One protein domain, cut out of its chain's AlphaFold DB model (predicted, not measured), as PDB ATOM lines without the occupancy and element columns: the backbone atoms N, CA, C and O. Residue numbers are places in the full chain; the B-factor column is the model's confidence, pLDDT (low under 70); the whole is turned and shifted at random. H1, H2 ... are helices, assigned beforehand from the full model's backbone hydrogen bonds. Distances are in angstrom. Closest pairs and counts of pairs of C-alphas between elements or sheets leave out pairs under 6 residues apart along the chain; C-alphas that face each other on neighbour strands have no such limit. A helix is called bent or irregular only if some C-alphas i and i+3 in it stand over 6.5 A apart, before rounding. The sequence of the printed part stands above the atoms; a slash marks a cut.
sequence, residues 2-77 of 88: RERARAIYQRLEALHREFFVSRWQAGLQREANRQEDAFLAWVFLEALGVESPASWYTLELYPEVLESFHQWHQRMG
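AT A GLANCE: This is residues 2 to 77 of the 88 residues of an uncharacterized protein of Nitriliruptorales bacterium (UniProt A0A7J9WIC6). What is the shape? One long bent helix, H1, makes the length, with residues 2 to 32 sticking out; after a loop, shorter H2 folds back and crosses its second arm, H1b. What are the figures? The 76 printed residues hold H1, then H2, and no named strand: all helix, extended, radius of gyration of the C-alphas 20.2 A, spans 63 by 29 by 18 A.

HOW THE PARTS SIT: How does the longest helix run? H1, residues 2 to 47, is one helix by its hydrogen bonds but bent: C-alphas 23 and 26 are 6.8 A apart. Its arms, H1a, residues 2 to 23, and H1b, residues 26 to 47, stand at a steep tilt of 58 degrees. What touches it? H2, residues 59 to 75, touches H1b with residues 65 to 72 alone, at residues 36 to 40 alone; the closest C-alphas, of Leu 40 and Phe 69, are 7.0 A apart. They run opposite ways at a steep tilt of 55 degrees; H1a and H2 are apart. Are the backbones in range? Each O i to N i+4 pair is within hydrogen-bond range in H1b, 16 of 18 in H1a and 11 of 13 in H2.

IN THESE COORDINATES: Where are the arms? H1a begins at C-alpha 2 (-17.858, -5.149, -9.999) and measures 32.4 A; H1b measures 31.5 A. Where is H2? It measures 24.9 A, ending at C-alpha 75 (-15.959, -46.096, 15.588); it is irregular, C-alphas 60 and 63 being 7.3 A apart.

THE WHOLE: How large is it? The farthest C-alphas, of Arg 2 and Gly 49, are 64.2 A apart. Is anything cut or unsure? The printed part has no cut; the link H1 to H2, 11 residues, is long. Residues 51 to 53 and 55 to 59 have pLDDT under 70.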
ATOM      1  N   ARG A   2     -17.315  -4.567 -11.249       73.25
ATOM      2  CA  ARG A   2     -17.858  -5.149  -9.999       73.25
ATOM      3  C   ARG A   2     -17.826  -6.686  -9.923       73.25
ATOM      4  O   ARG A   2     -17.535  -7.230  -8.866       73.25
ATOM      5  N   GLU A   3     -18.050  -7.386 -11.033       76.69
ATOM      6  CA  GLU A   3     -18.038  -8.862 -11.063       76.69
ATOM      7  C   GLU A   3     -16.649  -9.461 -10.805       76.69
ATOM      8  O   GLU A   3     -16.521 -10.423 -10.052       76.69
ATOM      9  N   ARG A   4     -15.588  -8.840 -11.342       79.94
ATOM     10  CA  ARG A   4     -14.201  -9.265 -11.088       79.94
ATOM     11  C   ARG A   4     -13.813  -9.089  -9.620       79.94
ATOM     12  O   ARG A   4     -13.177  -9.970  -9.058       79.94
ATOM     13  N   ALA A   5     -14.237  -7.992  -8.992       85.56
ATOM     14  CA  ALA A   5     -14.004  -7.761  -7.568       85.56
ATOM     15  C   ALA A   5     -14.709  -8.817  -6.695       85.56
ATOM     16  O   ALA A   5     -14.115  -9.330  -5.751       85.56
ATOM     17  N   ARG A   6     -15.940  -9.203  -7.057       87.06
ATOM     18  CA  ARG A   6     -16.698 -10.253  -6.360       87.06
ATOM     19  C   ARG A   6     -16.032 -11.625  -6.486       87.06
ATOM     20  O   ARG A   6     -15.897 -12.323  -5.489       87.06
ATOM     21  N   ALA A   7     -15.553 -11.971  -7.681       88.75
ATOM     22  CA  ALA A   7     -14.842 -13.226  -7.924       88.75
ATOM     23  C   ALA A   7     -13.502 -13.304  -7.166       88.75
ATOM     24  O   ALA A   7     -13.137 -14.359  -6.649       88.75
ATOM     25  N   ILE A   8     -12.772 -12.188  -7.068       91.12
ATOM     26  CA  ILE A   8     -11.527 -12.107  -6.290       91.12
ATOM     27  C   ILE A   8     -11.817 -12.252  -4.792       91.12
ATOM     28  O   ILE A   8     -11.123 -13.004  -4.113       91.12
ATOM     29  N   TYR A   9     -12.864 -11.594  -4.289       92.44
ATOM     30  CA  TYR A   9     -13.281 -11.719  -2.893       92.44
ATOM     31  C   TYR A   9     -13.673 -13.160  -2.534       92.44
ATOM     32  O   TYR A   9     -13.178 -13.695  -1.550       92.44
ATOM     33  N   GLN A  10     -14.472 -13.825  -3.375       91.19
ATOM     34  CA  GLN A  10     -14.850 -15.231  -3.176       91.19
ATOM     35  C   GLN A  10     -13.639 -16.174  -3.179       91.19
ATOM     36  O   GLN A  10     -13.576 -17.098  -2.374       91.19
ATOM     37  N   ARG A  11     -12.644 -15.935  -4.046       87.81
ATOM     38  CA  ARG A  11     -11.389 -16.711  -4.052       87.81
ATOM     39  C   ARG A  11     -10.568 -16.507  -2.784       87.81
ATOM     40  O   ARG A  11     -10.019 -17.472  -2.264       87.81
ATOM     41  N   LEU A  12     -10.485 -15.272  -2.293       91.44
ATOM     42  CA  LEU A  12      -9.810 -14.967  -1.031       91.44
ATOM     43  C   LEU A  12     -10.528 -15.605   0.158       91.44
ATOM     44  O   LEU A  12      -9.869 -16.158   1.032       91.44
ATOM     45  N   GLU A  13     -11.860 -15.581   0.173       87.81
ATOM     46  CA  GLU A  13     -12.655 -16.242   1.207       87.81
ATOM     47  C   GLU A  13     -12.454 -17.764   1.185       87.81
ATOM     48  O   GLU A  13     -12.259 -18.372   2.237       87.81
ATOM     49  N   ALA A  14     -12.448 -18.376  -0.001       87.62
ATOM     50  CA  ALA A  14     -12.201 -19.806  -0.160       87.62
ATOM     51  C   ALA A  14     -10.802 -20.198   0.340       87.62
ATOM     52  O   ALA A  14     -10.687 -21.115   1.148       87.62
ATOM     53  N   LEU A  15      -9.763 -19.450  -0.052       87.25
ATOM     54  CA  LEU A  15      -8.397 -19.654   0.436       87.25
ATOM     55  C   LEU A  15      -8.311 -19.475   1.954       87.25
ATOM     56  O   LEU A  15      -7.745 -20.315   2.642       87.25
ATOM     57  N   HIS A  16      -8.905 -18.415   2.503       86.62
ATOM     58  CA  HIS A  16      -8.932 -18.199   3.947       86.62
ATOM     59  C   HIS A  16      -9.620 -19.368   4.669       86.62
ATOM     60  O   HIS A  16      -9.105 -19.898   5.652       86.62
ATOM     61  N   ARG A  17     -10.763 -19.831   4.163       80.62
ATOM     62  CA  ARG A  17     -11.470 -20.982   4.729       80.62
ATOM     63  C   ARG A  17     -10.611 -22.245   4.677       80.62
ATOM     64  O   ARG A  17     -10.535 -22.953   5.673       80.62
ATOM     65  N   GLU A  18      -9.938 -22.503   3.565       82.06
ATOM     66  CA  GLU A  18      -9.079 -23.672   3.392       82.06
ATOM     67  C   GLU A  18      -7.851 -23.635   4.313       82.06
ATOM     68  O   GLU A  18      -7.557 -24.623   4.979       82.06
ATOM     69  N   PHE A  19      -7.181 -22.487   4.442       81.50
ATOM     70  CA  PHE A  19      -6.004 -22.341   5.303       81.50
ATOM     71  C   PHE A  19      -6.336 -22.376   6.793       81.50
ATOM     72  O   PHE A  19      -5.600 -22.978   7.576       81.50
ATOM     73  N   PHE A  20      -7.425 -21.721   7.199       76.88
ATOM     74  CA  PHE A  20      -7.775 -21.628   8.607       76.88
ATOM     75  C   PHE A  20      -8.661 -22.800   9.028       76.88
ATOM     76  O   PHE A  20      -8.270 -23.555   9.902       76.88
ATOM     77  N   VAL A  21      -9.807 -23.049   8.398       77.94
ATOM     78  CA  VAL A  21     -10.798 -24.012   8.920       77.94
ATOM     79  C   VAL A  21     -10.313 -25.465   8.851       77.94
ATOM     80  O   VAL A  21     -10.572 -26.227   9.784       77.94
ATOM     81  N   SER A  22      -9.564 -25.849   7.812       75.94
ATOM     82  CA  SER A  22      -9.140 -27.246   7.598       75.94
ATOM     83  C   SER A  22      -8.385 -27.845   8.790       75.94
ATOM     84  O   SER A  22      -8.620 -28.993   9.166       75.94
ATOM     85  N   ARG A  23      -7.527 -27.056   9.453       74.75
ATOM     86  CA  ARG A  23      -6.712 -27.537  10.576       74.75
ATOM     87  C   ARG A  23      -7.538 -27.842  11.826       74.75
ATOM     88  O   ARG A  23      -7.193 -28.754  12.575       74.75
ATOM     89  N   TRP A  24      -8.610 -27.088  12.072       80.12
ATOM     90  CA  TRP A  24      -9.445 -27.259  13.268       80.12
ATOM     91  C   TRP A  24     -10.626 -28.206  13.062       80.12
ATOM     92  O   TRP A  24     -11.156 -28.695  14.056       80.12
ATOM     93  N   GLN A  25     -11.006 -28.528  11.821       83.56
ATOM     94  CA  GLN A  25     -12.117 -29.447  11.529       83.56
ATOM     95  C   GLN A  25     -11.970 -30.794  12.233       83.56
ATOM     96  O   GLN A  25     -12.909 -31.258  12.870       83.56
ATOM     97  N   ALA A  26     -10.777 -31.393  12.196       85.62
ATOM     98  CA  ALA A  26     -10.538 -32.663  12.872       85.62
ATOM     99  C   ALA A  26     -10.707 -32.556  14.399       85.62
ATOM    100  O   ALA A  26     -11.197 -33.486  15.032       85.62
ATOM    101  N   GLY A  27     -10.309 -31.431  15.001       88.06
ATOM    102  CA  GLY A  27     -10.487 -31.183  16.436       88.06
ATOM    103  C   GLY A  27     -11.951 -30.953  16.811       88.06
ATOM    104  O   GLY A  27     -12.431 -31.545  17.771       88.06
ATOM    105  N   LEU A  28     -12.663 -30.157  16.012       87.81
ATOM    106  CA  LEU A  28     -14.099 -29.913  16.158       87.81
ATOM    107  C   LEU A  28     -14.903 -31.207  16.033       87.81
ATOM    108  O   LEU A  28     -15.744 -31.469  16.882       87.81
ATOM    109  N   GLN A  29     -14.597 -32.048  15.042       89.12
ATOM    110  CA  GLN A  29     -15.263 -33.340  14.878       89.12
ATOM    111  C   GLN A  29     -15.006 -34.263  16.071       89.12
ATOM    112  O   GLN A  29     -15.914 -34.945  16.529       89.12
ATOM    113  N   ARG A  30     -13.777 -34.285  16.604       87.38
ATOM    114  CA  ARG A  30     -13.462 -35.079  17.802       87.38
ATOM    115  C   ARG A  30     -14.244 -34.609  19.022       87.38
ATOM    116  O   ARG A  30     -14.690 -35.447  19.792       87.38
ATOM    117  N   GLU A  31     -14.390 -33.299  19.205       91.25
ATOM    118  CA  GLU A  31     -15.161 -32.760  20.326       91.25
ATOM    119  C   GLU A  31     -16.662 -33.001  20.142       91.25
ATOM    120  O   GLU A  31     -17.313 -33.433  21.084       91.25
ATOM    121  N   ALA A  32     -17.191 -32.832  18.928       89.19
ATOM    122  CA  ALA A  32     -18.574 -33.183  18.606       89.19
ATOM    123  C   ALA A  32     -18.861 -34.662  18.914       89.19
ATOM    124  O   ALA A  32     -19.792 -34.960  19.657       89.19
ATOM    125  N   ASN A  33     -17.994 -35.571  18.451       87.75
ATOM    126  CA  ASN A  33     -18.106 -36.998  18.756       87.75
ATOM    127  C   ASN A  33     -18.024 -37.261  20.269       87.75
ATOM    128  O   ASN A  33     -18.766 -38.083  20.783       87.75
ATOM    129  N   ARG A  34     -17.151 -36.560  21.006       87.19
ATOM    130  CA  ARG A  34     -17.040 -36.717  22.465       87.19
ATOM    131  C   ARG A  34     -18.328 -36.311  23.188       87.19
ATOM    132  O   ARG A  34     -18.705 -36.976  24.150       87.19
ATOM    133  N   GLN A  35     -18.977 -35.231  22.755       86.75
ATOM    134  CA  GLN A  35     -20.258 -34.791  23.314       86.75
ATOM    135  C   GLN A  35     -21.368 -35.812  23.019       86.75
ATOM    136  O   GLN A  35     -22.127 -36.162  23.921       86.75
ATOM    137  N   GLU A  36     -21.413 -36.348  21.794       87.25
ATOM    138  CA  GLU A  36     -22.320 -37.445  21.423       87.25
ATOM    139  C   GLU A  36     -22.092 -38.704  22.264       87.25
ATOM    140  O   GLU A  36     -23.044 -39.274  22.792       87.25
ATOM    141  N   ASP A  37     -20.838 -39.123  22.432       87.06
ATOM    142  CA  ASP A  37     -20.487 -40.313  23.206       87.06
ATOM    143  C   ASP A  37     -20.894 -40.152  24.686       87.06
ATOM    144  O   ASP A  37     -21.381 -41.096  25.311       87.06
ATOM    145  N   ALA A  38     -20.740 -38.947  25.254       85.69
ATOM    146  CA  ALA A  38     -21.181 -38.634  26.614       85.69
ATOM    147  C   ALA A  38     -22.711 -38.667  26.755       85.69
ATOM    148  O   ALA A  38     -23.228 -39.173  27.753       85.69
ATOM    149  N   PHE A  39     -23.435 -38.167  25.750       82.69
ATOM    150  CA  PHE A  39     -24.894 -38.238  25.705       82.69
ATOM    151  C   PHE A  39     -25.388 -39.688  25.606       82.69
ATOM    152  O   PHE A  39     -26.247 -40.094  26.386       82.69
ATOM    153  N   LEU A  40     -24.793 -40.502  24.728       83.62
ATOM    154  CA  LEU A  40     -25.108 -41.930  24.618       83.62
ATOM    155  C   LEU A  40     -24.869 -42.670  25.939       83.62
ATOM    156  O   LEU A  40     -25.715 -43.453  26.367       83.62
ATOM    157  N   ALA A  41     -23.750 -42.401  26.618       82.75
ATOM    158  CA  ALA A  41     -23.472 -42.986  27.929       82.75
ATOM    159  C   ALA A  41     -24.551 -42.622  28.961       82.75
ATOM    160  O   ALA A  41     -24.955 -43.470  29.754       82.75
ATOM    161  N   TRP A  42     -25.044 -41.384  28.933       78.62
ATOM    162  CA  TRP A  42     -26.120 -40.939  29.811       78.62
ATOM    163  C   TRP A  42     -27.440 -41.668  29.528       78.62
ATOM    164  O   TRP A  42     -28.047 -42.190  30.460       78.62
ATOM    165  N   VAL A  43     -27.822 -41.826  28.255       77.19
ATOM    166  CA  VAL A  43     -29.009 -42.611  27.859       77.19
ATOM    167  C   VAL A  43     -28.889 -44.083  28.288       77.19
ATOM    168  O   VAL A  43     -29.860 -44.680  28.751       77.19
ATOM    169  N   PHE A  44     -27.698 -44.685  28.207       76.81
ATOM    170  CA  PHE A  44     -27.489 -46.047  28.713       76.81
ATOM    171  C   PHE A  44     -27.656 -46.159  30.227       76.81
ATOM    172  O   PHE A  44     -28.176 -47.165  30.708       76.81
ATOM    173  N   LEU A  45     -27.237 -45.144  30.986       78.00
ATOM    174  CA  LEU A  45     -27.478 -45.108  32.429       78.00
ATOM    175  C   LEU A  45     -28.980 -45.046  32.731       78.00
ATOM    176  O   LEU A  45     -29.431 -45.747  33.636       78.00
ATOM    177  N   GLU A  46     -29.759 -44.300  31.940       75.25
ATOM    178  CA  GLU A  46     -31.225 -44.303  32.046       75.25
ATOM    179  C   GLU A  46     -31.812 -45.698  31.801       75.25
ATOM    180  O   GLU A  46     -32.615 -46.178  32.601       75.25
ATOM    181  N   ALA A  47     -31.353 -46.403  30.759       71.38
ATOM    182  CA  ALA A  47     -31.792 -47.771  30.469       71.38
ATOM    183  C   ALA A  47     -31.443 -48.775  31.588       71.38
ATOM    184  O   ALA A  47     -32.158 -49.756  31.790       71.38
ATOM    185  N   LEU A  48     -30.365 -48.526  32.340       77.62
ATOM    186  CA  LEU A  48     -29.966 -49.309  33.516       77.62
ATOM    187  C   LEU A  48     -30.740 -48.934  34.796       77.62
ATOM    188  O   LEU A  48     -30.466 -49.491  35.859       77.62
ATOM    189  N   GLY A  49     -31.711 -48.019  34.704       75.00
ATOM    190  CA  GLY A  49     -32.588 -47.622  35.806       75.00
ATOM    191  C   GLY A  49     -32.158 -46.352  36.544       75.00
ATOM    192  O   GLY A  49     -32.706 -46.060  37.605       75.00
ATOM    193  N   VAL A  50     -31.193 -45.587  36.021       76.69
ATOM    194  CA  VAL A  50     -30.867 -44.252  36.548       76.69
ATOM    195  C   VAL A  50     -31.868 -43.254  35.974       76.69
ATOM    196  O   VAL A  50     -31.654 -42.686  34.909       76.69
ATOM    197  N   GLU A  51     -32.987 -43.051  36.662       66.44
ATOM    198  CA  GLU A  51     -34.023 -42.138  36.183       66.44
ATOM    199  C   GLU A  51     -33.498 -40.702  36.048       66.44
ATOM    200  O   GLU A  51     -32.954 -40.101  36.979       66.44
ATOM    201  N   SER A  52     -33.704 -40.142  34.863       68.06
ATOM    202  CA  SER A  52     -33.408 -38.757  34.527       68.06
ATOM    203  C   SER A  52     -34.711 -37.992  34.334       68.06
ATOM    204  O   SER A  52     -35.646 -38.511  33.716       68.06
ATOM    205  N   PRO A  53     -34.793 -36.730  34.780       69.31
ATOM    206  CA  PRO A  53     -35.989 -35.912  34.604       69.31
ATOM    207  C   PRO A  53     -36.308 -35.605  33.130       69.31
ATOM    208  O   PRO A  53     -37.417 -35.163  32.836       69.31
ATOM    209  N   ALA A  54     -35.367 -35.826  32.202       70.12
ATOM    210  CA  ALA A  54     -35.586 -35.625  30.769       70.12
ATOM    211  C   ALA A  54     -36.145 -36.868  30.057       70.12
ATOM    212  O   ALA A  54     -36.770 -36.714  29.012       70.12
ATOM    213  N   SER A  55     -35.972 -38.060  30.641       67.81
ATOM    214  CA  SER A  55     -36.276 -39.361  30.021       67.81
ATOM    215  C   SER A  55     -37.684 -39.444  29.417       67.81
ATOM    216  O   SER A  55     -37.871 -39.946  28.310       67.81
ATOM    217  N   TRP A  56     -38.682 -38.880  30.104       63.50
ATOM    218  CA  TRP A  56     -40.075 -38.888  29.652       63.50
ATOM    219  C   TRP A  56     -40.332 -38.004  28.424       63.50
ATOM    220  O   TRP A  56     -41.234 -38.279  27.639       63.50
ATOM    221  N   TYR A  57     -39.530 -36.954  28.239       66.50
ATOM    222  CA  TYR A  57     -39.648 -36.016  27.120       66.50
ATOM    223  C   TYR A  57     -38.805 -36.429  25.910       66.50
ATOM    224  O   TYR A  57     -39.019 -35.922  24.815       66.50
ATOM    225  N   THR A  58     -37.848 -37.341  26.095       69.38
ATOM    226  CA  THR A  58     -36.883 -37.746  25.063       69.38
ATOM    227  C   THR A  58     -37.178 -39.109  24.440       69.38
ATOM    228  O   THR A  58     -36.404 -39.567  23.605       69.38
ATOM    229  N   LEU A  59     -38.311 -39.741  24.770       69.75
ATOM    230  CA  LEU A  59     -38.758 -41.001  24.156       69.75
ATOM    231  C   LEU A  59     -38.889 -40.918  22.627       69.75
ATOM    232  O   LEU A  59     -38.670 -41.906  21.934       69.75
ATOM    233  N   GLU A  60     -39.212 -39.742  22.091       74.62
ATOM    234  CA  GLU A  60     -39.325 -39.515  20.645       74.62
ATOM    235  C   GLU A  60     -37.970 -39.514  19.931       74.62
ATOM    236  O   GLU A  60     -37.920 -39.797  18.741       74.62
ATOM    237  N   LEU A  61     -36.880 -39.251  20.658       75.06
ATOM    238  CA  LEU A  61     -35.513 -39.215  20.126       75.06
ATOM    239  C   LEU A  61     -34.872 -40.605  20.061       75.06
ATOM    240  O   LEU A  61     -33.720 -40.746  19.655       75.06
ATOM    241  N   TYR A  62     -35.587 -41.642  20.501       73.56
ATOM    242  CA  TYR A  62     -35.076 -43.008  20.531       73.56
ATOM    243  C   TYR A  62     -34.542 -43.500  19.168       73.56
ATOM    244  O   TYR A  62     -33.487 -44.140  19.159       73.56
ATOM    245  N   PRO A  63     -35.181 -43.192  18.016       77.44
ATOM    246  CA  PRO A  63     -34.649 -43.544  16.698       77.44
ATOM    247  C   PRO A  63     -33.300 -42.879  16.394       77.44
ATOM    248  O   PRO A  63     -32.368 -43.565  15.973       77.44
ATOM    249  N   GLU A  64     -33.155 -41.578  16.655       80.38
ATOM    250  CA  GLU A  64     -31.893 -40.857  16.455       80.38
ATOM    251  C   GLU A  64     -30.788 -41.374  17.386       80.38
ATOM    252  O   GLU A  64     -29.639 -41.526  16.974       80.38
ATOM    253  N   VAL A  65     -31.124 -41.704  18.638       79.38
ATOM    254  CA  VAL A  65     -30.173 -42.299  19.594       79.38
ATOM    255  C   VAL A  65     -29.664 -43.650  19.081       79.38
ATOM    256  O   VAL A  65     -28.464 -43.923  19.164       79.38
ATOM    257  N   LEU A  66     -30.543 -44.482  18.518       79.62
ATOM    258  CA  LEU A  66     -30.170 -45.763  17.908       79.62
ATOM    259  C   LEU A  66     -29.200 -45.585  16.731       79.62
ATOM    260  O   LEU A  66     -28.213 -46.318  16.635       79.62
ATOM    261  N   GLU A  67     -29.435 -44.599  15.866       81.50
ATOM    262  CA  GLU A  67     -28.535 -44.297  14.748       81.50
ATOM    263  C   GLU A  67     -27.161 -43.808  15.238       81.50
ATOM    264  O   GLU A  67     -26.118 -44.293  14.785       81.50
ATOM    265  N   SER A  68     -27.133 -42.918  16.232       82.44
ATOM    266  CA  SER A  68     -25.889 -42.457  16.857       82.44
ATOM    267  C   SER A  68     -25.131 -43.594  17.546       82.44
ATOM    268  O   SER A  68     -23.901 -43.669  17.457       82.44
ATOM    269  N   PHE A  69     -25.843 -44.531  18.178       81.12
ATOM    270  CA  PHE A  69     -25.248 -45.733  18.759       81.12
ATOM    271  C   PHE A  69     -24.589 -46.621  17.699       81.12
ATOM    272  O   PHE A  69     -23.489 -47.138  17.917       81.12
ATOM    273  N   HIS A  70     -25.229 -46.780  16.540       83.94
ATOM    274  CA  HIS A  70     -24.661 -47.532  15.428       83.94
ATOM    275  C   HIS A  70     -23.322 -46.934  14.975       83.94
ATOM    276  O   HIS A  70     -22.307 -47.628  14.886       83.94
ATOM    277  N   GLN A  71     -23.287 -45.618  14.770       85.94
ATOM    278  CA  GLN A  71     -22.062 -44.918  14.389       85.94
ATOM    279  C   GLN A  71     -20.981 -45.024  15.471       85.94
ATOM    280  O   GLN A  71     -19.807 -45.238  15.159       85.94
ATOM    281  N   TRP A  72     -21.361 -44.912  16.747       85.88
ATOM    282  CA  TRP A  72     -20.447 -45.093  17.870       85.88
ATOM    283  C   TRP A  72     -19.829 -46.494  17.885       85.88
ATOM    284  O   TRP A  72     -18.602 -46.611  17.940       85.88
ATOM    285  N   HIS A  73     -20.632 -47.559  17.773       82.62
ATOM    286  CA  HIS A  73     -20.089 -48.919  17.843       82.62
ATOM    287  C   HIS A  73     -19.113 -49.187  16.689       82.62
ATOM    288  O   HIS A  73     -18.091 -49.854  16.882       82.62
ATOM    289  N   GLN A  74     -19.379 -48.623  15.502       85.25
ATOM    290  CA  GLN A  74     -18.489 -48.740  14.348       85.25
ATOM    291  C   GLN A  74     -17.156 -48.030  14.595       85.25
ATOM    292  O   GLN A  74     -16.098 -48.592  14.303       85.25
ATOM    293  N   ARG A  75     -17.179 -46.825  15.190       85.00
ATOM    294  CA  ARG A  75     -15.959 -46.096  15.588       85.00
ATOM    295  C   ARG A  75     -15.130 -46.868  16.615       85.00
ATOM    296  O   ARG A  75     -13.905 -46.791  16.577       85.00
ATOM    297  N   MET A  76     -15.780 -47.635  17.491       82.56
ATOM    298  CA  MET A  76     -15.119 -48.497  18.480       82.56
ATOM    299  C   MET A  76     -14.517 -49.776  17.867       82.56
ATOM    300  O   MET A  76     -13.851 -50.540  18.566       82.56
ATOM    301  N   GLY A  77     -14.710 -50.013  16.565       83.31
ATOM    302  CA  GLY A  77     -14.155 -51.162  15.848       83.31
ATOM    303  C   GLY A  77     -14.954 -52.457  16.015       83.31
ATOM    304  O   GLY A  77     -14.471 -53.524  15.627       83.31
TER     305      GLY A  77